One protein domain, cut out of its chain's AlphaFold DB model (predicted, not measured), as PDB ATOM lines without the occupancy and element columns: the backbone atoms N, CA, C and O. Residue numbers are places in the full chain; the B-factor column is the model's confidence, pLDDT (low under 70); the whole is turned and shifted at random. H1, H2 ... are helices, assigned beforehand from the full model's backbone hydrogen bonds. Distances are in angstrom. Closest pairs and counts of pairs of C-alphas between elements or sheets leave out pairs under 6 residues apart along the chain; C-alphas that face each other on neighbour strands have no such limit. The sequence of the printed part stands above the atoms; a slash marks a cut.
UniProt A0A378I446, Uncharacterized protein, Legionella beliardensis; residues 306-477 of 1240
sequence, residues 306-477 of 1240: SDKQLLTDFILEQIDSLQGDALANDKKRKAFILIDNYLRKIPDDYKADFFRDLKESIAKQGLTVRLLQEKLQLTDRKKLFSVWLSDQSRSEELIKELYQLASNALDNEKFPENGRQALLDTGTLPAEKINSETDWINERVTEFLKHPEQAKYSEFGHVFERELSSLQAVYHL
ATOM      1  N   SER A 306     123.861 128.481 100.977       77.69
ATOM      2  CA  SER A 306     123.918 127.181 100.298       77.69
ATOM      3  C   SER A 306     124.965 127.124  99.187       77.69
ATOM      4  O   SER A 306     125.783 126.217  99.178       77.69
ATOM      5  N   ASP A 307     124.977 128.103  98.290       77.56
ATOM      6  CA  ASP A 307     125.825 128.134  97.096       77.56
ATOM      7  C   ASP A 307     127.277 128.422  97.491       77.56
ATOM      8  O   ASP A 307     128.220 127.798  97.003       77.56
ATOM      9  N   LYS A 308     127.466 129.318  98.467       76.88
ATOM     10  CA  LYS A 308     128.783 129.565  99.057       76.88
ATOM     11  C   LYS A 308     129.328 128.325  99.751       76.88
ATOM     12  O   LYS A 308     130.517 128.035  99.618       76.88
ATOM     13  N   GLN A 309     128.487 127.644 100.527       79.62
ATOM     14  CA  GLN A 309     128.875 126.417 101.208       79.62
ATOM     15  C   GLN A 309     129.223 125.341 100.181       79.62
ATOM     16  O   GLN A 309     130.272 124.733 100.313       79.62
ATOM     17  N   LEU A 310     128.437 125.200  99.110       81.56
ATOM     18  CA  LEU A 310     128.705 124.261  98.022       81.56
ATOM     19  C   LEU A 310     130.069 124.510  97.358       81.56
ATOM     20  O   LEU A 310     130.844 123.575  97.184       81.56
ATOM     21  N   LEU A 311     130.394 125.768  97.036       80.06
ATOM     22  CA  LEU A 311     131.713 126.133  96.500       80.06
ATOM     23  C   LEU A 311     132.837 125.865  97.495       80.06
ATOM     24  O   LEU A 311     133.899 125.382  97.114       80.06
ATOM     25  N   THR A 312     132.603 126.199  98.763       82.38
ATOM     26  CA  THR A 312     133.570 125.982  99.840       82.38
ATOM     27  C   THR A 312     133.848 124.488  99.984       82.38
ATOM     28  O   THR A 312     135.001 124.093  99.885       82.38
ATOM     29  N   ASP A 313     132.813 123.659 100.105       82.12
ATOM     30  CA  ASP A 313     132.907 122.203 100.237       82.12
ATOM     31  C   ASP A 313     133.617 121.573  99.033       82.12
ATOM     32  O   ASP A 313     134.523 120.762  99.215       82.12
ATOM     33  N   PHE A 314     133.279 121.998  97.811       80.94
ATOM     34  CA  PHE A 314     133.932 121.492  96.604       80.94
ATOM     35  C   PHE A 314     135.423 121.853  96.567       80.94
ATOM     36  O   PHE A 314     136.273 121.002  96.311       80.94
ATOM     37  N   ILE A 315     135.766 123.119  96.827       81.62
ATOM     38  CA  ILE A 315     137.164 123.564  96.848       81.62
ATOM     39  C   ILE A 315     137.932 122.833  97.951       81.62
ATOM     40  O   ILE A 315     139.067 122.418  97.731       81.62
ATOM     41  N   LEU A 316     137.319 122.638  99.117       81.00
ATOM     42  CA  LEU A 316     137.914 121.899 100.222       81.00
ATOM     43  C   LEU A 316     138.182 120.443  99.855       81.00
ATOM     44  O   LEU A 316     139.285 119.985 100.127       81.00
ATOM     45  N   GLU A 317     137.249 119.756  99.190       80.69
ATOM     46  CA  GLU A 317     137.435 118.383  98.702       80.69
ATOM     47  C   GLU A 317     138.627 118.280  97.735       80.69
ATOM     48  O   GLU A 317     139.463 117.383  97.861       80.69
ATOM     49  N   GLN A 318     138.766 119.237  96.812       75.38
ATOM     50  CA  GLN A 318     139.901 119.270  95.879       75.38
ATOM     51  C   GLN A 318     141.223 119.551  96.598       75.38
ATOM     52  O   GLN A 318     142.251 118.914  96.334       75.38
ATOM     53  N   ILE A 319     141.192 120.495  97.539       76.06
ATOM     54  CA  ILE A 319     142.353 120.897  98.321       76.06
ATOM     55  C   ILE A 319     142.777 119.783  99.289       76.06
ATOM     56  O   ILE A 319     143.980 119.642  99.475       76.06
ATOM     57  N   ASP A 320     141.861 118.965  99.837       72.31
ATOM     58  CA  ASP A 320     142.104 117.878 100.818       72.31
ATOM     59  C   ASP A 320     143.231 116.928 100.404       72.31
ATOM     60  O   ASP A 320     144.084 116.552 101.206       72.31
ATOM     61  N   SER A 321     143.341 116.662  99.102       65.50
ATOM     62  CA  SER A 321     144.420 115.853  98.523       65.50
ATOM     63  C   SER A 321     145.825 116.494  98.573       65.50
ATOM     64  O   SER A 321     146.819 115.826  98.284       65.50
ATOM     65  N   LEU A 322     145.929 117.782  98.923       63.72
ATOM     66  CA  LEU A 322     147.115 118.648  98.801       63.72
ATOM     67  C   LEU A 322     147.430 119.465 100.074       63.72
ATOM     68  O   LEU A 322     148.444 120.171 100.106       63.72
ATOM     69  N   GLN A 323     146.574 119.389 101.103       66.00
ATOM     70  CA  GLN A 323     146.575 120.282 102.275       66.00
ATOM     71  C   GLN A 323     147.899 120.291 103.038       66.00
ATOM     72  O   GLN A 323     148.462 121.362 103.279       66.00
ATOM     73  N   GLY A 324     148.422 119.103 103.363       68.19
ATOM     74  CA  GLY A 324     149.560 118.974 104.275       68.19
ATOM     75  C   GLY A 324     150.828 119.662 103.765       68.19
ATOM     76  O   GLY A 324     151.483 120.396 104.505       68.19
ATOM     77  N   ASP A 325     151.151 119.497 102.481       72.62
ATOM     78  CA  ASP A 325     152.386 120.046 101.915       72.62
ATOM     79  C   ASP A 325     152.276 121.549 101.630       72.62
ATOM     80  O   ASP A 325     153.218 122.301 101.891       72.62
ATOM     81  N   ALA A 326     151.138 122.021 101.110       69.81
ATOM     82  CA  ALA A 326     150.952 123.432 100.771       69.81
ATOM     83  C   ALA A 326     150.925 124.321 102.023       69.81
ATOM     84  O   ALA A 326     151.615 125.344 102.074       69.81
ATOM     85  N   LEU A 327     150.190 123.900 103.060       77.81
ATOM     86  CA  LEU A 327     150.121 124.623 104.327       77.81
ATOM     87  C   LEU A 327     151.472 124.614 105.054       77.81
ATOM     88  O   LEU A 327     151.936 125.660 105.519       77.81
ATOM     89  N   ALA A 328     152.145 123.460 105.114       80.81
ATOM     90  CA  ALA A 328     153.470 123.361 105.720       80.81
ATOM     91  C   ALA A 328     154.498 124.253 105.002       80.81
ATOM     92  O   ALA A 328     155.320 124.908 105.658       80.81
ATOM     93  N   ASN A 329     154.437 124.328 103.669       79.38
ATOM     94  CA  ASN A 329     155.307 125.189 102.871       79.38
ATOM     95  C   ASN A 329     155.003 126.683 103.061       79.38
ATOM     96  O   ASN A 329     155.948 127.466 103.185       79.38
ATOM     97  N   ASP A 330     153.730 127.085 103.161       80.00
ATOM     98  CA  ASP A 330     153.355 128.479 103.442       80.00
ATOM     99  C   ASP A 330     153.885 128.936 104.810       80.00
ATOM    100  O   ASP A 330     154.574 129.958 104.917       80.00
ATOM    101  N   LYS A 331     153.661 128.118 105.849       86.69
ATOM    102  CA  LYS A 331     154.189 128.346 107.203       86.69
ATOM    103  C   LYS A 331     155.707 128.478 107.194       86.69
ATOM    104  O   LYS A 331     156.256 129.423 107.762       86.69
ATOM    105  N   LYS A 332     156.395 127.560 106.511       89.19
ATOM    106  CA  LYS A 332     157.855 127.569 106.353       89.19
ATOM    107  C   LYS A 332     158.346 128.842 105.663       89.19
ATOM    108  O   LYS A 332     159.287 129.471 106.146       89.19
ATOM    109  N   ARG A 333     157.706 129.260 104.568       83.25
ATOM    110  CA  ARG A 333     158.072 130.473 103.820       83.25
ATOM    111  C   ARG A 333     157.892 131.733 104.666       83.25
ATOM    112  O   ARG A 333     158.821 132.539 104.748       83.25
ATOM    113  N   LYS A 334     156.742 131.894 105.328       86.62
ATOM    114  CA  LYS A 334     156.474 133.028 106.232       86.62
ATOM    115  C   LYS A 334     157.471 133.063 107.389       86.62
ATOM    116  O   LYS A 334     158.063 134.109 107.652       86.62
ATOM    117  N   ALA A 335     157.759 131.911 107.995       92.00
ATOM    118  CA  ALA A 335     158.769 131.792 109.043       92.00
ATOM    119  C   ALA A 335     160.158 132.247 108.579       92.00
ATOM    120  O   ALA A 335     160.845 132.975 109.294       92.00
ATOM    121  N   PHE A 336     160.565 131.862 107.367       92.31
ATOM    122  CA  PHE A 336     161.850 132.272 106.802       92.31
ATOM    123  C   PHE A 336     161.927 133.783 106.597       92.31
ATOM    124  O   PHE A 336     162.952 134.370 106.928       92.31
ATOM    125  N   ILE A 337     160.856 134.416 106.108       86.62
ATOM    126  CA  ILE A 337     160.797 135.874 105.933       86.62
ATOM    127  C   ILE A 337     160.955 136.587 107.279       86.62
ATOM    128  O   ILE A 337     161.747 137.525 107.380       86.62
ATOM    129  N   LEU A 338     160.239 136.136 108.313       93.38
ATOM    130  CA  LEU A 338     160.331 136.718 109.653       93.38
ATOM    131  C   LEU A 338     161.744 136.573 110.235       93.38
ATOM    132  O   LEU A 338     162.331 137.555 110.701       93.38
ATOM    133  N   ILE A 339     162.332 135.377 110.127       93.94
ATOM    134  CA  ILE A 339     163.702 135.107 110.576       93.94
ATOM    135  C   ILE A 339     164.718 135.954 109.793       93.94
ATOM    136  O   ILE A 339     165.579 136.592 110.396       93.94
ATOM    137  N   ASP A 340     164.615 136.030 108.467       89.56
ATOM    138  CA  ASP A 340     165.547 136.801 107.639       89.56
ATOM    139  C   ASP A 340     165.452 138.303 107.916       89.56
ATOM    140  O   ASP A 340     166.472 138.987 108.018       89.56
ATOM    141  N   ASN A 341     164.239 138.827 108.104       88.31
ATOM    142  CA  ASN A 341     164.027 140.215 108.507       88.31
ATOM    143  C   ASN A 341     164.628 140.512 109.884       88.31
ATOM    144  O   ASN A 341     165.153 141.608 110.109       88.31
ATOM    145  N   TYR A 342     164.587 139.547 110.803       93.19
ATOM    146  CA  TYR A 342     165.247 139.660 112.095       93.19
ATOM    147  C   TYR A 342     166.777 139.648 111.968       93.19
ATOM    148  O   TYR A 342     167.429 140.538 112.522       93.19
ATOM    149  N   LEU A 343     167.339 138.708 111.198       88.31
ATOM    150  CA  LEU A 343     168.783 138.548 110.982       88.31
ATOM    151  C   LEU A 343     169.409 139.744 110.248       88.31
ATOM    152  O   LEU A 343     170.513 140.165 110.589       88.31
ATOM    153  N   ARG A 344     168.697 140.361 109.294       87.06
ATOM    154  CA  ARG A 344     169.148 141.579 108.585       87.06
ATOM    155  C   ARG A 344     169.378 142.775 109.501       87.06
ATOM    156  O   ARG A 344     170.146 143.668 109.162       87.06
ATOM    157  N   LYS A 345     168.724 142.802 110.659       88.00
ATOM    158  CA  LYS A 345     168.876 143.859 111.667       88.00
ATOM    159  C   LYS A 345     170.022 143.567 112.654       88.00
ATOM    160  O   LYS A 345     169.996 144.113 113.756       88.00
ATOM    161  N   ILE A 346     170.958 142.693 112.267       86.25
ATOM    162  CA  ILE A 346     172.238 142.396 112.930       86.25
ATOM    163  C   ILE A 346     172.063 142.125 114.438       86.25
ATOM    164  O   ILE A 346     172.470 142.937 115.269       86.25
ATOM    165  N   PRO A 347     171.388 141.023 114.816       87.81
ATOM    166  CA  PRO A 347     171.345 140.592 116.211       87.81
ATOM    167  C   PRO A 347     172.742 140.149 116.684       87.81
ATOM    168  O   PRO A 347     173.628 139.921 115.862       87.81
ATOM    169  N   ASP A 348     172.939 140.013 117.998       91.06
ATOM    170  CA  ASP A 348     174.175 139.429 118.535       91.06
ATOM    171  C   ASP A 348     174.381 137.984 118.048       91.06
ATOM    172  O   ASP A 348     173.412 137.298 117.707       91.06
ATOM    173  N   ASP A 349     175.639 137.528 118.021       88.69
ATOM    174  CA  ASP A 349     176.033 136.237 117.435       88.69
ATOM    175  C   ASP A 349     175.220 135.067 117.999       88.69
ATOM    176  O   ASP A 349     174.758 134.209 117.253       88.69
ATOM    177  N   TYR A 350     174.943 135.087 119.307       92.06
ATOM    178  CA  TYR A 350     174.165 134.045 119.966       92.06
ATOM    179  C   TYR A 350     172.725 133.974 119.432       92.06
ATOM    180  O   TYR A 350     172.225 132.894 119.107       92.06
ATOM    181  N   LYS A 351     172.046 135.121 119.307       93.56
ATOM    182  CA  LYS A 351     170.695 135.187 118.725       93.56
ATOM    183  C   LYS A 351     170.715 134.864 117.231       93.56
ATOM    184  O   LYS A 351     169.805 134.189 116.750       93.56
ATOM    185  N   ALA A 352     171.729 135.326 116.500       89.25
ATOM    186  CA  ALA A 352     171.887 135.036 115.080       89.25
ATOM    187  C   ALA A 352     172.000 133.527 114.825       89.25
ATOM    188  O   ALA A 352     171.287 132.995 113.974       89.25
ATOM    189  N   ASP A 353     172.843 132.838 115.593       92.69
ATOM    190  CA  ASP A 353     173.074 131.401 115.460       92.69
ATOM    191  C   ASP A 353     171.834 130.587 115.823       92.69
ATOM    192  O   ASP A 353     171.455 129.693 115.066       92.69
ATOM    193  N   PHE A 354     171.130 130.956 116.900       96.06
ATOM    194  CA  PHE A 354     169.856 130.324 117.253       96.06
ATOM    195  C   PHE A 354     168.841 130.404 116.103       96.06
ATOM    196  O   PHE A 354     168.246 129.395 115.727       96.06
ATOM    197  N   PHE A 355     168.640 131.586 115.509       96.25
ATOM    198  CA  PHE A 355     167.645 131.737 114.445       96.25
ATOM    199  C   PHE A 355     168.085 131.123 113.108       96.25
ATOM    200  O   PHE A 355     167.220 130.694 112.345       96.25
ATOM    201  N   ARG A 356     169.392 131.005 112.828       93.62
ATOM    202  CA  ARG A 356     169.898 130.221 111.684       93.62
ATOM    203  C   ARG A 356     169.625 128.726 111.865       93.62
ATOM    204  O   ARG A 356     169.056 128.112 110.967       93.62
ATOM    205  N   ASP A 357     169.943 128.169 113.033       94.12
ATOM    206  CA  ASP A 357     169.668 126.762 113.362       94.12
ATOM    207  C   ASP A 357     168.160 126.457 113.368       94.12
ATOM    208  O   ASP A 357     167.705 125.439 112.834       94.12
ATOM    209  N   LEU A 358     167.346 127.375 113.900       95.19
ATOM    210  CA  LEU A 358     165.892 127.264 113.836       95.19
ATOM    211  C   LEU A 358     165.398 127.277 112.384       95.19
ATOM    212  O   LEU A 358     164.577 126.437 112.017       95.19
ATOM    213  N   LYS A 359     165.925 128.172 111.538       95.31
ATOM    214  CA  LYS A 359     165.593 128.226 110.107       95.31
ATOM    215  C   LYS A 359     165.934 126.914 109.396       95.31
ATOM    216  O   LYS A 359     165.104 126.403 108.648       95.31
ATOM    217  N   GLU A 360     167.105 126.333 109.653       92.00
ATOM    218  CA  GLU A 360     167.487 125.023 109.107       92.00
ATOM    219  C   GLU A 360     166.571 123.895 109.588       92.00
ATOM    220  O   GLU A 360     166.217 122.993 108.826       92.00
ATOM    221  N   SER A 361     166.158 123.943 110.850       92.88
ATOM    222  CA  SER A 361     165.288 122.919 111.428       92.88
ATOM    223  C   SER A 361     163.871 123.003 110.861       92.88
ATOM    224  O   SER A 361     163.310 121.979 110.475       92.88
ATOM    225  N   ILE A 362     163.343 124.220 110.684       92.75
ATOM    226  CA  ILE A 362     162.097 124.475 109.946       92.75
ATOM    227  C   ILE A 362     162.239 124.003 108.492       92.75
ATOM    228  O   ILE A 362     161.297 123.452 107.924       92.75
ATOM    229  N   ALA A 363     163.419 124.159 107.880       86.06
ATOM    230  CA  ALA A 363     163.660 123.682 106.521       86.06
ATOM    231  C   ALA A 363     163.482 122.165 106.386       86.06
ATOM    232  O   ALA A 363     162.925 121.727 105.377       86.06
ATOM    233  N   LYS A 364     163.945 121.408 107.391       88.94
ATOM    234  CA  LYS A 364     163.953 119.938 107.427       88.94
ATOM    235  C   LYS A 364     162.631 119.332 107.897       88.94
ATOM    236  O   LYS A 364     162.249 118.286 107.392       88.94
ATOM    237  N   GLN A 365     161.977 119.950 108.881       88.62
ATOM    238  CA  GLN A 365     160.866 119.335 109.623       88.62
ATOM    239  C   GLN A 365     159.537 120.097 109.494       88.62
ATOM    240  O   GLN A 365     158.521 119.629 110.000       88.62
ATOM    241  N   GLY A 366     159.536 121.265 108.844       89.25
ATOM    242  CA  GLY A 366     158.397 122.182 108.837       89.25
ATOM    243  C   GLY A 366     158.283 122.987 110.136       89.25
ATOM    244  O   GLY A 366     158.927 122.692 111.141       89.25
ATOM    245  N   LEU A 367     157.477 124.051 110.115       92.00
ATOM    246  CA  LEU A 367     157.202 124.846 111.312       92.00
ATOM    247  C   LEU A 367     156.068 124.192 112.115       92.00
ATOM    248  O   LEU A 367     154.937 124.126 111.641       92.00
ATOM    249  N   THR A 368     156.361 123.766 113.344       89.62
ATOM    250  CA  THR A 368     155.365 123.249 114.297       89.62
ATOM    251  C   THR A 368     155.592 123.848 115.681       89.62
ATOM    252  O   THR A 368     156.720 124.220 116.023       89.62
ATOM    253  N   VAL A 369     154.541 123.908 116.508       89.25
ATOM    254  CA  VAL A 369     154.659 124.357 117.907       89.25
ATOM    255  C   VAL A 369     155.654 123.466 118.657       89.25
ATOM    256  O   VAL A 369     156.500 123.967 119.398       89.25
ATOM    257  N   ARG A 370     155.627 122.155 118.378       89.25
ATOM    258  CA  ARG A 370     156.567 121.175 118.934       89.25
ATOM    259  C   ARG A 370     158.023 121.510 118.604       89.25
ATOM    260  O   ARG A 370     158.845 121.511 119.514       89.25
ATOM    261  N   LEU A 371     158.337 121.823 117.344       92.94
ATOM    262  CA  LEU A 371     159.697 122.188 116.936       92.94
ATOM    263  C   LEU A 371     160.174 123.462 117.648       92.94
ATOM    264  O   LEU A 371     161.300 123.511 118.143       92.94
ATOM    265  N   LEU A 372     159.322 124.491 117.708       92.25
ATOM    266  CA  LEU A 372     159.655 125.731 118.410       92.25
ATOM    267  C   LEU A 372     159.936 125.460 119.890       92.25
ATOM    268  O   LEU A 372     160.930 125.942 120.427       92.25
ATOM    269  N   GLN A 373     159.090 124.656 120.533       92.75
ATOM    270  CA  GLN A 373     159.234 124.300 121.939       92.75
ATOM    271  C   GLN A 373     160.508 123.489 122.202       92.75
ATOM    272  O   GLN A 373     161.237 123.803 123.140       92.75
ATOM    273  N   GLU A 374     160.825 122.511 121.352       92.38
ATOM    274  CA  GLU A 374     162.061 121.724 121.431       92.38
ATOM    275  C   GLU A 374     163.301 122.627 121.349       92.38
ATOM    276  O   GLU A 374     164.185 122.566 122.207       92.38
ATOM    277  N   LYS A 375     163.340 123.545 120.374       94.44
ATOM    278  CA  LYS A 375     164.452 124.494 120.220       94.44
ATOM    279  C   LYS A 375     164.564 125.459 121.399       94.44
ATOM    280  O   LYS A 375     165.668 125.723 121.872       94.44
ATOM    281  N   LEU A 376     163.442 125.954 121.921       92.19
ATOM    282  CA  LEU A 376     163.416 126.860 123.076       92.19
ATOM    283  C   LEU A 376     163.829 126.181 124.389       92.19
ATOM    284  O   LEU A 376     164.418 126.832 125.257       92.19
ATOM    285  N   GLN A 377     163.547 124.887 124.549       89.00
ATOM    286  CA  GLN A 377     163.946 124.117 125.731       89.00
ATOM    287  C   GLN A 377     165.455 123.850 125.781       89.00
ATOM    288  O   GLN A 377     166.019 123.798 126.873       89.00
ATOM    289  N   LEU A 378     166.111 123.745 124.622       85.88
ATOM    290  CA  LEU A 378     167.553 123.495 124.495       85.88
ATOM    291  C   LEU A 378     168.419 124.768 124.538       85.88
ATOM    292  O   LEU A 378     169.645 124.682 124.484       85.88
ATOM    293  N   THR A 379     167.804 125.949 124.644       89.56
ATOM    294  CA  THR A 379     168.480 127.245 124.484       89.56
ATOM    295  C   THR A 379     168.618 127.993 125.815       89.56
ATOM    296  O   THR A 379     167.710 127.987 126.646       89.56
ATOM    297  N   ASP A 380     169.726 128.720 126.020       89.62
ATOM    298  CA  ASP A 380     169.867 129.688 127.122       89.62
ATOM    299  C   ASP A 380     168.943 130.898 126.880       89.62
ATOM    300  O   ASP A 380     169.269 131.855 126.167       89.62
ATOM    301  N   ARG A 381     167.744 130.825 127.466       89.94
ATOM    302  CA  ARG A 381     166.656 131.803 127.310       89.94
ATOM    303  C   ARG A 381     167.010 133.190 127.829       89.94
ATOM    304  O   ARG A 381     166.568 134.181 127.252       89.94
ATOM    305  N   LYS A 382     167.834 133.279 128.882       85.62
ATOM    306  CA  LYS A 382     168.263 134.571 129.440       85.62
ATOM    307  C   LYS A 382     169.106 135.343 128.431       85.62
ATOM    308  O   LYS A 382     168.968 136.559 128.328       85.62
ATOM    309  N   LYS A 383     169.934 134.640 127.651       88.75
ATOM    310  CA  LYS A 383     170.681 135.234 126.535       88.75
ATOM    311  C   LYS A 383     169.778 135.525 125.340       88.75
ATOM    312  O   LYS A 383     169.814 136.647 124.831       88.75
ATOM    313  N   LEU A 384     168.929 134.569 124.945       89.31
ATOM    314  CA  LEU A 384     168.042 134.700 123.781       89.31
ATOM    315  C   LEU A 384     167.087 135.895 123.905       89.31
ATOM    316  O   LEU A 384     166.931 136.644 122.944       89.31
ATOM    317  N   PHE A 385     166.491 136.108 125.080       90.75
ATOM    318  CA  PHE A 385     165.504 137.168 125.328       90.75
ATOM    319  C   PHE A 385     166.064 138.376 126.089       90.75
ATOM    320  O   PHE A 385     165.303 139.207 126.576       90.75
ATOM    321  N   SER A 386     167.391 138.505 126.180       84.75
ATOM    322  CA  SER A 386     168.033 139.667 126.804       84.75
ATOM    323  C   SER A 386     167.597 140.973 126.126       84.75
ATOM    324  O   SER A 386     167.690 141.115 124.897       84.75
ATOM    325  N   VAL A 387     167.121 141.931 126.929       75.06
ATOM    326  CA  VAL A 387     166.676 143.247 126.464       75.06
ATOM    327  C   VAL A 387     167.713 144.312 126.811       75.06
ATOM    328  O   VAL A 387     168.300 144.264 127.887       75.06
ATOM    329  N   TRP A 388     167.931 145.278 125.914       52.75
ATOM    330  CA  TRP A 388     168.827 146.410 126.172       52.75
ATOM    331  C   TRP A 388     168.092 147.728 126.485       52.75
ATOM    332  O   TRP A 388     168.660 148.530 127.216       52.75
ATOM    333  N   LEU A 389     166.857 147.970 125.996       47.78
ATOM    334  CA  LEU A 389     166.163 149.275 126.145       47.78
ATOM    335  C   LEU A 389     164.602 149.254 126.129       47.78
ATOM    336  O   LEU A 389     163.994 150.320 126.139       47.78
ATOM    337  N   SER A 390     163.932 148.094 126.087       60.91
ATOM    338  CA  SER A 390     162.456 147.953 126.007       60.91
ATOM    339  C   SER A 390     161.905 146.906 126.993       60.91
ATOM    340  O   SER A 390     162.664 146.144 127.579       60.91
ATOM    341  N   ASP A 391     160.582 146.820 127.159       68.38
ATOM    342  CA  ASP A 391     159.953 145.789 128.012       68.38
ATOM    343  C   ASP A 391     159.844 144.409 127.328       68.38
ATOM    344  O   ASP A 391     159.459 143.429 127.965       68.38
ATOM    345  N   GLN A 392     160.155 144.323 126.027       76.69
ATOM    346  CA  GLN A 392     160.126 143.102 125.211       76.69
ATOM    347  C   GLN A 392     161.363 143.029 124.315       76.69
ATOM    348  O   GLN A 392     161.762 144.038 123.724       76.69
ATOM    349  N   SER A 393     161.975 141.846 124.193       87.69
ATOM    350  CA  SER A 393     163.077 141.651 123.239       87.69
ATOM    351  C   SER A 393     162.533 141.388 121.831       87.69
ATOM    352  O   SER A 393     161.520 140.718 121.656       87.69
ATOM    353  N   ARG A 394     163.249 141.839 120.796       90.00
ATOM    354  CA  ARG A 394     162.886 141.554 119.393       90.00
ATOM    355  C   ARG A 394     162.839 140.050 119.071       90.00
ATOM    356  O   ARG A 394     162.177 139.647 118.125       90.00
ATOM    357  N   SER A 395     163.592 139.230 119.804       90.31
ATOM    358  CA  SER A 395     163.587 137.766 119.681       90.31
ATOM    359  C   SER A 395     162.358 137.142 120.344       90.31
ATOM    360  O   SER A 395     161.846 136.149 119.840       90.31
ATOM    361  N   GLU A 396     161.861 137.728 121.438       91.50
ATOM    362  CA  GLU A 396     160.589 137.346 122.069       91.50
ATOM    363  C   GLU A 396     159.420 137.606 121.112       91.50
ATOM    364  O   GLU A 396     158.568 136.741 120.940       91.50
ATOM    365  N   GLU A 397     159.408 138.770 120.462       90.50
ATOM    366  CA  GLU A 397     158.406 139.138 119.455       90.50
ATOM    367  C   GLU A 397     158.419 138.169 118.264       90.50
ATOM    368  O   GLU A 397     157.388 137.581 117.950       90.50
ATOM    369  N   LEU A 398     159.598 137.882 117.700       93.81
ATOM    370  CA  LEU A 398     159.735 136.908 116.613       93.81
ATOM    371  C   LEU A 398     159.237 135.505 117.008       93.81
ATOM    372  O   LEU A 398     158.570 134.842 116.220       93.81
ATOM    373  N   ILE A 399     159.531 135.026 118.221       93.75
ATOM    374  CA  ILE A 399     159.046 133.712 118.679       93.75
ATOM    375  C   ILE A 399     157.520 133.690 118.838       93.75
ATOM    376  O   ILE A 399     156.903 132.669 118.536       93.75
ATOM    377  N   LYS A 400     156.900 134.796 119.265       91.31
ATOM    378  CA  LYS A 400     155.435 134.916 119.328       91.31
ATOM    379  C   LYS A 400     154.809 134.852 117.935       91.31
ATOM    380  O   LYS A 400     153.858 134.098 117.754       91.31
ATOM    381  N   GLU A 401     155.376 135.568 116.964       91.62
ATOM    382  CA  GLU A 401     154.922 135.528 115.567       91.62
ATOM    383  C   GLU A 401     155.080 134.119 114.967       91.62
ATOM    384  O   GLU A 401     154.165 133.595 114.332       91.62
ATOM    385  N   LEU A 402     156.214 133.454 115.220       92.19
ATOM    386  CA  LEU A 402     156.444 132.074 114.779       92.19
ATOM    387  C   LEU A 402     155.489 131.080 115.452       92.19
ATOM    388  O   LEU A 402     155.042 130.143 114.797       92.19
ATOM    389  N   TYR A 403     155.157 131.272 116.731       91.00
ATOM    390  CA  TYR A 403     154.162 130.450 117.421       91.00
ATOM    391  C   TYR A 403     152.773 130.616 116.806       91.00
ATOM    392  O   TYR A 403     152.140 129.610 116.513       91.00
ATOM    393  N   GLN A 404     152.335 131.855 116.554       87.50
ATOM    394  CA  GLN A 404     151.042 132.131 115.918       87.50
ATOM    395  C   GLN A 404     150.941 131.468 114.536       87.50
ATOM    396  O   GLN A 404     149.938 130.825 114.231       87.50
ATOM    397  N   LEU A 405     152.013 131.542 113.735       86.19
ATOM    398  CA  LEU A 405     152.107 130.831 112.455       86.19
ATOM    399  C   LEU A 405     152.060 129.305 112.621       86.19
ATOM    400  O   LEU A 405     151.458 128.607 111.806       86.19
ATOM    401  N   ALA A 406     152.716 128.770 113.653       86.19
ATOM    402  CA  ALA A 406     152.774 127.335 113.899       86.19
ATOM    403  C   ALA A 406     151.423 126.769 114.363       86.19
ATOM    404  O   ALA A 406     151.046 125.689 113.910       86.19
ATOM    405  N   SER A 407     150.705 127.507 115.214       82.06
ATOM    406  CA  SER A 407     149.463 127.090 115.872       82.06
ATOM    407  C   SER A 407     148.196 127.341 115.052       82.06
ATOM    408  O   SER A 407     147.107 127.196 115.597       82.06
ATOM    409  N   ASN A 408     148.311 127.773 113.788       75.06
ATOM    410  CA  ASN A 408     147.168 128.186 112.957       75.06
ATOM    411  C   ASN A 408     146.286 129.263 113.619       75.06
ATOM    412  O   ASN A 408     145.081 129.318 113.370       75.06
ATOM    413  N   ALA A 409     146.867 130.114 114.471       70.00
ATOM    414  CA  ALA A 409     146.110 131.186 115.107       70.00
ATOM    415  C   ALA A 409     145.591 132.147 114.025       70.00
ATOM    416  O   ALA A 409     146.323 132.501 113.097       70.00
ATOM    417  N   LEU A 410     144.328 132.564 114.129       61.06
ATOM    418  CA  LEU A 410     143.779 133.592 113.239       61.06
ATOM    419  C   LEU A 410     144.508 134.919 113.479       61.06
ATOM    420  O   LEU A 410     144.978 135.170 114.588       61.06
ATOM    421  N   ASP A 411     144.559 135.804 112.479       61.50
ATOM    422  CA  ASP A 411     145.344 137.057 112.543       61.50
ATOM    423  C   ASP A 411     144.946 137.979 113.723       61.50
ATOM    424  O   ASP A 411     145.705 138.861 114.127       61.50
ATOM    425  N   ASN A 412     143.776 137.741 114.327       62.16
ATOM    426  CA  ASN A 412     143.245 138.479 115.473       62.16
ATOM    427  C   ASN A 412     143.525 137.816 116.838       62.16
ATOM    428  O   ASN A 412     143.279 138.426 117.884       62.16
ATOM    429  N   GLU A 413     144.033 136.582 116.866       69.12
ATOM    430  CA  GLU A 413     144.355 135.866 118.097       69.12
ATOM    431  C   GLU A 413     145.747 136.255 118.606       69.12
ATOM    432  O   GLU A 413     146.797 135.843 118.106       69.12
ATOM    433  N   LYS A 414     145.763 137.084 119.653       76.25
ATOM    434  CA  LYS A 414     147.003 137.482 120.326       76.25
ATOM    435  C   LYS A 414     147.600 136.312 121.101       76.25
ATOM    436  O   LYS A 414     146.882 135.542 121.738       76.25
ATOM    437  N   PHE A 415     148.932 136.253 121.119       80.81
ATOM    438  CA  PHE A 415     149.673 135.361 122.006       80.81
ATOM    439  C   PHE A 415     149.156 135.506 123.457       80.81
ATOM    440  O   PHE A 415     149.117 136.636 123.958       80.81
ATOM    441  N   PRO A 416     148.752 134.415 124.135       82.00
ATOM    442  CA  PRO A 416     148.125 134.489 125.453       82.00
ATOM    443  C   PRO A 416     149.011 135.213 126.476       82.00
ATOM    444  O   PRO A 416     150.194 134.893 126.610       82.00
ATOM    445  N   GLU A 417     148.451 136.161 127.239       76.81
ATOM    446  CA  GLU A 417     149.232 136.939 128.219       76.81
ATOM    447  C   GLU A 417     149.871 136.053 129.297       76.81
ATOM    448  O   GLU A 417     151.034 136.238 129.657       76.81
ATOM    449  N   ASN A 418     149.154 135.022 129.746       79.06
ATOM    450  CA  ASN A 418     149.658 134.000 130.667       79.06
ATOM    451  C   ASN A 418     150.761 133.113 130.053       79.06
ATOM    452  O   ASN A 418     151.584 132.558 130.778       79.06
ATOM    453  N   GLY A 419     150.815 133.008 128.723       80.00
ATOM    454  CA  GLY A 419     151.845 132.274 127.992       80.00
ATOM    455  C   GLY A 419     153.191 132.989 127.952       80.00
ATOM    456  O   GLY A 419     154.230 132.346 127.816       80.00
ATOM    457  N   ARG A 420     153.199 134.322 128.088       86.50
ATOM    458  CA  ARG A 420     154.424 135.131 127.992       86.50
ATOM    459  C   ARG A 420     155.415 134.773 129.095       86.50
ATOM    460  O   ARG A 420     156.587 134.546 128.814       86.50
ATOM    461  N   GLN A 421     154.937 134.691 130.334       82.88
ATOM    462  CA  GLN A 421     155.787 134.361 131.476       82.88
ATOM    463  C   GLN A 421     156.325 132.925 131.369       82.88
ATOM    464  O   GLN A 421     157.509 132.684 131.591       82.88
ATOM    465  N   ALA A 422     155.491 131.983 130.917       84.81
ATOM    466  CA  ALA A 422     155.892 130.597 130.694       84.81
ATOM    467  C   ALA A 422     156.976 130.456 129.607       84.81
ATOM    468  O   ALA A 422     157.943 129.706 129.801       84.81
ATOM    469  N   LEU A 423     156.864 131.214 128.510       86.75
ATOM    470  CA  LEU A 423     157.870 131.285 127.447       86.75
ATOM    471  C   LEU A 423     159.225 131.767 127.987       86.75
ATOM    472  O   LEU A 423     160.256 131.159 127.698       86.75
ATOM    473  N   LEU A 424     159.225 132.829 128.795       84.94
ATOM    474  CA  LEU A 424     160.447 133.414 129.350       84.94
ATOM    475  C   LEU A 424     161.106 132.494 130.393       84.94
ATOM    476  O   LEU A 424     162.312 132.243 130.327       84.94
ATOM    477  N   ASP A 425     160.318 131.942 131.316       82.94
ATOM    478  CA  ASP A 425     160.838 131.181 132.457       82.94
ATOM    479  C   ASP A 425     161.237 129.757 132.070       82.94
ATOM    480  O   ASP A 425     162.311 129.264 132.433       82.94
ATOM    481  N   THR A 426     160.382 129.087 131.298       82.81
ATOM    482  CA  THR A 426     160.482 127.642 131.041       82.81
ATOM    483  C   THR A 426     160.686 127.291 129.572       82.81
ATOM    484  O   THR A 426     160.998 126.142 129.272       82.81
ATOM    485  N   GLY A 427     160.566 128.258 128.656       81.81
ATOM    486  CA  GLY A 427     160.537 127.975 127.217       81.81
ATOM    487  C   GLY A 427     159.267 127.241 126.789       81.81
ATOM    488  O   GLY A 427     159.226 126.679 125.699       81.81
ATOM    489  N   THR A 428     158.252 127.203 127.655       87.75
ATOM    490  CA  THR A 428     156.997 126.503 127.390       87.75
ATOM    491  C   THR A 428     156.094 127.422 126.588       87.75
ATOM    492  O   THR A 428     155.784 128.532 127.021       87.75
ATOM    493  N   LEU A 429     155.681 126.952 125.416       87.62
ATOM    494  CA  LEU A 429     154.681 127.615 124.593       87.62
ATOM    495  C   LEU A 429     153.278 127.214 125.082       87.62
ATOM    496  O   LEU A 429     153.122 126.119 125.632       87.62
ATOM    497  N   PRO A 430     152.261 128.083 124.940       84.81
ATOM    498  CA  PRO A 430     150.900 127.738 125.328       84.81
ATOM    499  C   PRO A 430     150.435 126.471 124.604       84.81
ATOM    500  O   PRO A 430     150.779 126.265 123.435       84.81
ATOM    501  N   ALA A 431     149.648 125.643 125.301       72.56
ATOM    502  CA  ALA A 431     149.042 124.457 124.709       72.56
ATOM    503  C   ALA A 431     148.308 124.849 123.425       72.56
ATOM    504  O   ALA A 431     147.602 125.859 123.396       72.56
ATOM    505  N   GLU A 432     148.524 124.068 122.374       65.56
ATOM    506  CA  GLU A 432     147.927 124.291 121.068       65.56
ATOM    507  C   GLU A 432     146.401 124.307 121.243       65.56
ATOM    508  O   GLU A 432     145.784 123.285 121.551       65.56
ATOM    509  N   LYS A 433     145.776 125.483 121.108       62.62
ATOM    510  CA  LYS A 433     144.359 125.534 120.759       62.62
ATOM    511  C   LYS A 433     144.316 125.073 119.316       62.62
ATOM    512  O   LYS A 433     144.501 125.872 118.408       62.62
ATOM    513  N   ILE A 434     144.202 123.766 119.126       53.69
ATOM    514  CA  ILE A 434     144.070 123.184 117.800       53.69
ATOM    515  C   ILE A 434     142.688 123.617 117.306       53.69
ATOM    516  O   ILE A 434     141.701 122.926 117.545       53.69
ATOM    517  N   ASN A 435     142.600 124.771 116.643       58.97
ATOM    518  CA  ASN A 435     141.655 124.858 115.539       58.97
ATOM    519  C   ASN A 435     142.086 123.728 114.610       58.97
ATOM    520  O   ASN A 435     143.281 123.632 114.292       58.97
ATOM    521  N   SER A 436     141.179 122.801 114.296       69.44
ATOM    522  CA  SER A 436     141.565 121.691 113.432       69.44
ATOM    523  C   SER A 436     142.136 122.277 112.141       69.44
ATOM    524  O   SER A 436     141.740 123.365 111.718       69.44
ATOM    525  N   GLU A 437     143.133 121.621 111.550       71.69
ATOM    526  CA  GLU A 437     143.709 122.074 110.278       71.69
ATOM    527  C   GLU A 437     142.592 122.336 109.254       71.69
ATOM    528  O   GLU A 437     142.581 123.374 108.600       71.69
ATOM    529  N   THR A 438     141.568 121.483 109.273       74.38
ATOM    530  CA  THR A 438     140.300 121.629 108.562       74.38
ATOM    531  C   THR A 438     139.566 122.942 108.868       74.38
ATOM    532  O   THR A 438     139.198 123.641 107.934       74.38
ATOM    533  N   ASP A 439     139.387 123.339 110.133       76.44
ATOM    534  CA  ASP A 439     138.704 124.600 110.483       76.44
ATOM    535  C   ASP A 439     139.443 125.828 109.934       76.44
ATOM    536  O   ASP A 439     138.819 126.735 109.381       76.44
ATOM    537  N   TRP A 440     140.777 125.845 110.039       78.94
ATOM    538  CA  TRP A 440     141.589 126.939 109.498       78.94
ATOM    539  C   TRP A 440     141.495 127.009 107.972       78.94
ATOM    540  O   TRP A 440     141.342 128.094 107.410       78.94
ATOM    541  N   ILE A 441     141.561 125.858 107.296       80.56
ATOM    542  CA  ILE A 441     141.438 125.764 105.836       80.56
ATOM    543  C   ILE A 441     140.045 126.233 105.408       80.56
ATOM    544  O   ILE A 441     139.949 127.071 104.513       80.56
ATOM    545  N   ASN A 442     138.984 125.781 106.078       82.50
ATOM    546  CA  ASN A 442     137.606 126.199 105.814       82.50
ATOM    547  C   ASN A 442     137.442 127.714 105.945       82.50
ATOM    548  O   ASN A 442     136.863 128.361 105.067       82.50
ATOM    549  N   GLU A 443     137.971 128.300 107.021       82.31
ATOM    550  CA  GLU A 443     137.900 129.740 107.252       82.31
ATOM    551  C   GLU A 443     138.701 130.521 106.206       82.31
ATOM    552  O   GLU A 443     138.200 131.516 105.682       82.31
ATOM    553  N   ARG A 444     139.890 130.042 105.814       83.31
ATOM    554  CA  ARG A 444     140.711 130.689 104.779       83.31
ATOM    555  C   ARG A 444     140.144 130.557 103.376       83.31
ATOM    556  O   ARG A 444     140.162 131.541 102.649       83.31
ATOM    557  N   VAL A 445     139.586 129.410 102.996       84.38
ATOM    558  CA  VAL A 445     138.842 129.264 101.731       84.38
ATOM    559  C   VAL A 445     137.642 130.213 101.726       84.38
ATOM    560  O   VAL A 445     137.431 130.949 100.765       84.38
ATOM    561  N   THR A 446     136.901 130.277 102.836       81.81
ATOM    562  CA  THR A 446     135.769 131.201 103.006       81.81
ATOM    563  C   THR A 446     136.196 132.668 102.915       81.81
ATOM    564  O   THR A 446     135.443 133.494 102.390       81.81
ATOM    565  N   GLU A 447     137.365 133.009 103.457       78.75
ATOM    566  CA  GLU A 447     137.959 134.341 103.384       78.75
ATOM    567  C   GLU A 447     138.433 134.660 101.968       78.75
ATOM    568  O   GLU A 447     138.073 135.713 101.459       78.75
ATOM    569  N   PHE A 448     139.139 133.754 101.290       80.62
ATOM    570  CA  PHE A 448     139.586 133.952  99.911       80.62
ATOM    571  C   PHE A 448     138.426 134.042  98.924       80.62
ATOM    572  O   PHE A 448     138.484 134.849  98.005       80.62
ATOM    573  N   LEU A 449     137.328 133.311  99.134       77.00
ATOM    574  CA  LEU A 449     136.113 133.507  98.339       77.00
ATOM    575  C   LEU A 449     135.532 134.921  98.524       77.00
ATOM    576  O   LEU A 449     134.979 135.470  97.578       77.00
ATOM    577  N   LYS A 450     135.670 135.533  99.711       71.81
ATOM    578  CA  LYS A 450     135.255 136.931  99.960       71.81
ATOM    579  C   LYS A 450     136.285 137.963  99.481       71.81
ATOM    580  O   LYS A 450     135.899 139.065  99.107       71.81
ATOM    581  N   HIS A 451     137.567 137.614  99.546       65.56
ATOM    582  CA  HIS A 451     138.720 138.477  99.299       65.56
ATOM    583  C   HIS A 451     139.759 137.751  98.421       65.56
ATOM    584  O   HIS A 451     140.843 137.404  98.910       65.56
ATOM    585  N   PRO A 452     139.462 137.489  97.131       67.19
ATOM    586  CA  PRO A 452     140.338 136.704  96.255       67.19
ATOM    587  C   PRO A 452     141.740 137.302  96.121       67.19
ATOM    588  O   PRO A 452     142.722 136.583  95.950       67.19
ATOM    589  N   GLU A 453     141.871 138.622  96.268       63.03
ATOM    590  CA  GLU A 453     143.150 139.324  96.246       63.03
ATOM    591  C   GLU A 453     144.122 138.856  97.335       63.03
ATOM    592  O   GLU A 453     145.334 138.998  97.166       63.03
ATOM    593  N   GLN A 454     143.619 138.304  98.442       71.31
ATOM    594  CA  GLN A 454     144.448 137.816  99.541       71.31
ATOM    595  C   GLN A 454     145.129 136.481  99.219       71.31
ATOM    596  O   GLN A 454     146.207 136.195  99.751       71.31
ATOM    597  N   ALA A 455     144.549 135.687  98.315       77.50
ATOM    598  CA  ALA A 455     145.077 134.380  97.944       77.50
ATOM    599  C   ALA A 455     146.471 134.491  97.291       77.50
ATOM    600  O   ALA A 455     147.363 133.690  97.580       77.50
ATOM    601  N   LYS A 456     146.730 135.578  96.547       72.88
ATOM    602  CA  LYS A 456     148.016 135.870  95.883       72.88
ATOM    603  C   LYS A 456     149.229 135.953  96.816       72.88
ATOM    604  O   LYS A 456     150.367 135.931  96.341       72.88
ATOM    605  N   TYR A 457     149.024 136.102  98.126       73.56
ATOM    606  CA  TYR A 457     150.102 136.332  99.095       73.56
ATOM    607  C   TYR A 457     150.517 135.085  99.887       73.56
ATOM    608  O   TYR A 457     151.354 135.196 100.787       73.56
ATOM    609  N   SER A 458     149.970 133.905  99.575       76.31
ATOM    610  CA  SER A 458     150.303 132.654 100.269       76.31
ATOM    611  C   SER A 458     150.400 131.464  99.313       76.31
ATOM    612  O   SER A 458     149.727 131.432  98.289       76.31
ATOM    613  N   GLU A 459     151.218 130.462  99.649       75.38
ATOM    614  CA  GLU A 459     151.293 129.216  98.858       75.38
ATOM    615  C   GLU A 459     149.952 128.468  98.887       75.38
ATOM    616  O   GLU A 459     149.500 127.957  97.866       75.38
ATOM    617  N   PHE A 460     149.285 128.458 100.046       80.19
ATOM    618  CA  PHE A 460     147.937 127.906 100.187       80.19
ATOM    619  C   PHE A 460     146.925 128.658  99.312       80.19
ATOM    620  O   PHE A 460     146.132 128.044  98.605       80.19
ATOM    621  N   GLY A 461     147.006 129.989  99.288       82.50
ATOM    622  CA  GLY A 461     146.200 130.819  98.404       82.50
ATOM    623  C   GLY A 461     146.465 130.556  96.921       82.50
ATOM    624  O   GLY A 461     145.513 130.502  96.159       82.50
ATOM    625  N   HIS A 462     147.698 130.256  96.502       79.50
ATOM    626  CA  HIS A 462     147.964 129.819  95.123       79.50
ATOM    627  C   HIS A 462     147.342 128.459  94.781       79.50
ATOM    628  O   HIS A 462     146.934 128.242  93.639       79.50
ATOM    629  N   VAL A 463     147.270 127.532  95.744       81.50
ATOM    630  CA  VAL A 463     146.537 126.270  95.556       81.50
ATOM    631  C   VAL A 463     145.043 126.555  95.410       81.50
ATOM    632  O   VAL A 463     144.444 126.088  94.447       81.50
ATOM    633  N   PHE A 464     144.471 127.383  96.289       84.44
ATOM    634  CA  PHE A 464     143.087 127.847  96.177       84.44
ATOM    635  C   PHE A 464     142.808 128.509  94.820       84.44
ATOM    636  O   PHE A 464     141.867 128.119  94.139       84.44
ATOM    637  N   GLU A 465     143.649 129.450  94.383       81.69
ATOM    638  CA  GLU A 465     143.516 130.132  93.091       81.69
ATOM    639  C   GLU A 465     143.544 129.147  91.930       81.69
ATOM    640  O   GLU A 465     142.795 129.317  90.973       81.69
ATOM    641  N   ARG A 466     144.387 128.113  91.998       80.94
ATOM    642  CA  ARG A 466     144.457 127.084  90.959       80.94
ATOM    643  C   ARG A 466     143.165 126.275  90.876       80.94
ATOM    644  O   ARG A 466     142.686 126.033  89.767       80.94
ATOM    645  N   GLU A 467     142.615 125.855  92.013       82.25
ATOM    646  CA  GLU A 467     141.361 125.093  92.037       82.25
ATOM    647  C   GLU A 467     140.172 125.971  91.620       82.25
ATOM    648  O   GLU A 467     139.393 125.574  90.754       82.25
ATOM    649  N   LEU A 468     140.097 127.210  92.119       82.19
ATOM    650  CA  LEU A 468     139.092 128.187  91.699       82.19
ATOM    651  C   LEU A 468     139.195 128.498  90.199       82.19
ATOM    652  O   LEU A 468     138.183 128.485  89.509       82.19
ATOM    653  N   SER A 469     140.406 128.693  89.666       79.69
ATOM    654  CA  SER A 469     140.624 128.913  88.227       79.69
ATOM    655  C   SER A 469     140.172 127.714  87.394       79.69
ATOM    656  O   SER A 469     139.670 127.888  86.288       79.69
ATOM    657  N   SER A 470     140.327 126.494  87.918       80.06
ATOM    658  CA  SER A 470     139.884 125.273  87.236       80.06
ATOM    659  C   SER A 470     138.355 125.174  87.208       80.06
ATOM    660  O   SER A 470     137.781 124.822  86.179       80.06
ATOM    661  N   LEU A 471     137.685 125.561  88.297       79.00
ATOM    662  CA  LEU A 471     136.228 125.707  88.343       79.00
ATOM    663  C   LEU A 471     135.721 126.811  87.408       79.00
ATOM    664  O   LEU A 471     134.763 126.604  86.666       79.00
ATOM    665  N   GLN A 472     136.387 127.963  87.394       79.56
ATOM    666  CA  GLN A 472     136.085 129.052  86.467       79.56
ATOM    667  C   GLN A 472     136.270 128.601  85.018       79.56
ATOM    668  O   GLN A 472     135.419 128.878  84.185       79.56
ATOM    669  N   ALA A 473     137.306 127.818  84.713       82.56
ATOM    670  CA  ALA A 473     137.511 127.228  83.392       82.56
ATOM    671  C   ALA A 473     136.368 126.284  82.976       82.56
ATOM    672  O   ALA A 473     135.938 126.313  81.822       82.56
ATOM    673  N   VAL A 474     135.842 125.477  83.907       82.00
ATOM    674  CA  VAL A 474     134.631 124.667  83.679       82.00
ATOM    675  C   VAL A 474     133.441 125.567  83.362       82.00
ATOM    676  O   VAL A 474     132.774 125.363  82.350       82.00
ATOM    677  N   TYR A 475     133.206 126.591  84.183       81.25
ATOM    678  CA  TYR A 475     132.146 127.567  83.943       81.25
ATOM    679  C   TYR A 475     132.309 128.258  82.579       81.25
ATOM    680  O   TYR A 475     131.349 128.344  81.820       81.25
ATOM    681  N   HIS A 476     133.517 128.679  82.199       80.19
ATOM    682  CA  HIS A 476     133.797 129.298  80.901       80.19
ATOM    683  C   HIS A 476     133.546 128.369  79.725       80.19
ATOM    684  O   HIS A 476     133.026 128.827  78.712       80.19
ATOM    685  N   LEU A 477     133.896 127.088  79.843       83.38
ATOM    686  CA  LEU A 477     133.610 126.098  78.809       83.38
ATOM    687  C   LEU A 477     132.096 125.937  78.602       83.38
ATOM    688  O   LEU A 477     131.632 125.899  77.462       83.38
TER     689      LEU A 477
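What this domain is: This is residues 306 to 477 of the 1240 residues of an uncharacterized protein of Legionella beliardensis (UniProt A0A378I446). Two lobes of helices sit end to end in an elongated rod, joined by the longest helix, H2, which runs from one into the other. In one lobe H2, H3, H4 and H6 make a small bundle with neighbours running opposite ways, H5 sits at one end of it, by residues 350 to 351 of H3, and H7 lies at its side, near H6; in the other, H1 and H9 pack on H10 at steep angles, H8 packs on H1, and residues 472 to 477 of H10 stick out. The printed part has 172 residues with ten named helices, H1 to H10 in chain order, and no named strand: all helix. It is only just compact, close to loose, with a radius of gyration of the C-alphas of 18.4 A and spans of 61 by 30 by 27 A.

Where its parts are: H2, residues 323 to 343, is 30.0 A long, from C-alpha 323 at (146.575, 120.282, 102.275) to C-alpha 343 at (168.783, 138.548, 110.982). H3 is residues 349 to 365, 24.0 A; H4 369 to 377; H5 381 to 384; H6 394 to 406, 18.3 A; H7 417 to 426. H1 is residues 306 to 320, 20.4 A; H8 437 to 450, 20.0 A; H9 452 to 457. H10, residues 459 to 477, 26.9 A, ends at C-alpha 477, (133.610, 126.098, 78.809).

How they stand to each other: H2 touches H6 at a shallow tilt of 7 degrees, opposite ways, closest at the C-alphas of Lys 331 and Leu 405, 6.2 A. H2 and H3 form a helical hairpin at 12 degrees, closest at C-alphas 343 and 352, 6.2 A. H3, with residues 358 to 365, and H4 form another at 33 degrees, only just short of steep, closest at C-alphas 358 and 375, 7.1 A. H4 touches residues 402 to 406 of H6, with C-alphas 369 and 406 closest, 5.3 A. H5 touches H3, with C-alphas 384 and 351 closest, 5.7 A, and only just touches H7, with 3 pairs of C-alphas within 8 A and 381 and 424 closest, 6.7 A. H6 and H7 are near each other. Residues 326 to 330 of H2 touch H10 at a steep tilt of 45 degrees, with C-alphas 330 and 459 closest, 5.1 A. H10 touches H1 at a steep 60 degrees, C-alphas 467 and 315 being closest at 6.6 A, and forms a helical hairpin with H9, C-alphas 461 and 455 being closest at 3.8 A. H8 touches H1 at a steep 53 degrees, with C-alphas 446 and 312 closest, 6.5 A. H3 and H10, for instance, are apart. Every O i to N i+4 pair is within hydrogen-bond range in H1, H2, H3, H4, H6, H8 and H10, against 4 of 6 in H7 and 0 of 2 in H9, where 2 of 3 O i to N i+3 pairs are; H5 is too short for an i+4 pair.

The domain as a whole: The C-alphas farthest apart, of Trp 388 and Leu 477, are 62.4 A apart. The printed part has no cut, and no link is long. Mean pLDDT of the printed part is 82.0; 21 residues are under 70, among them 388 to 391 and 432 to 436.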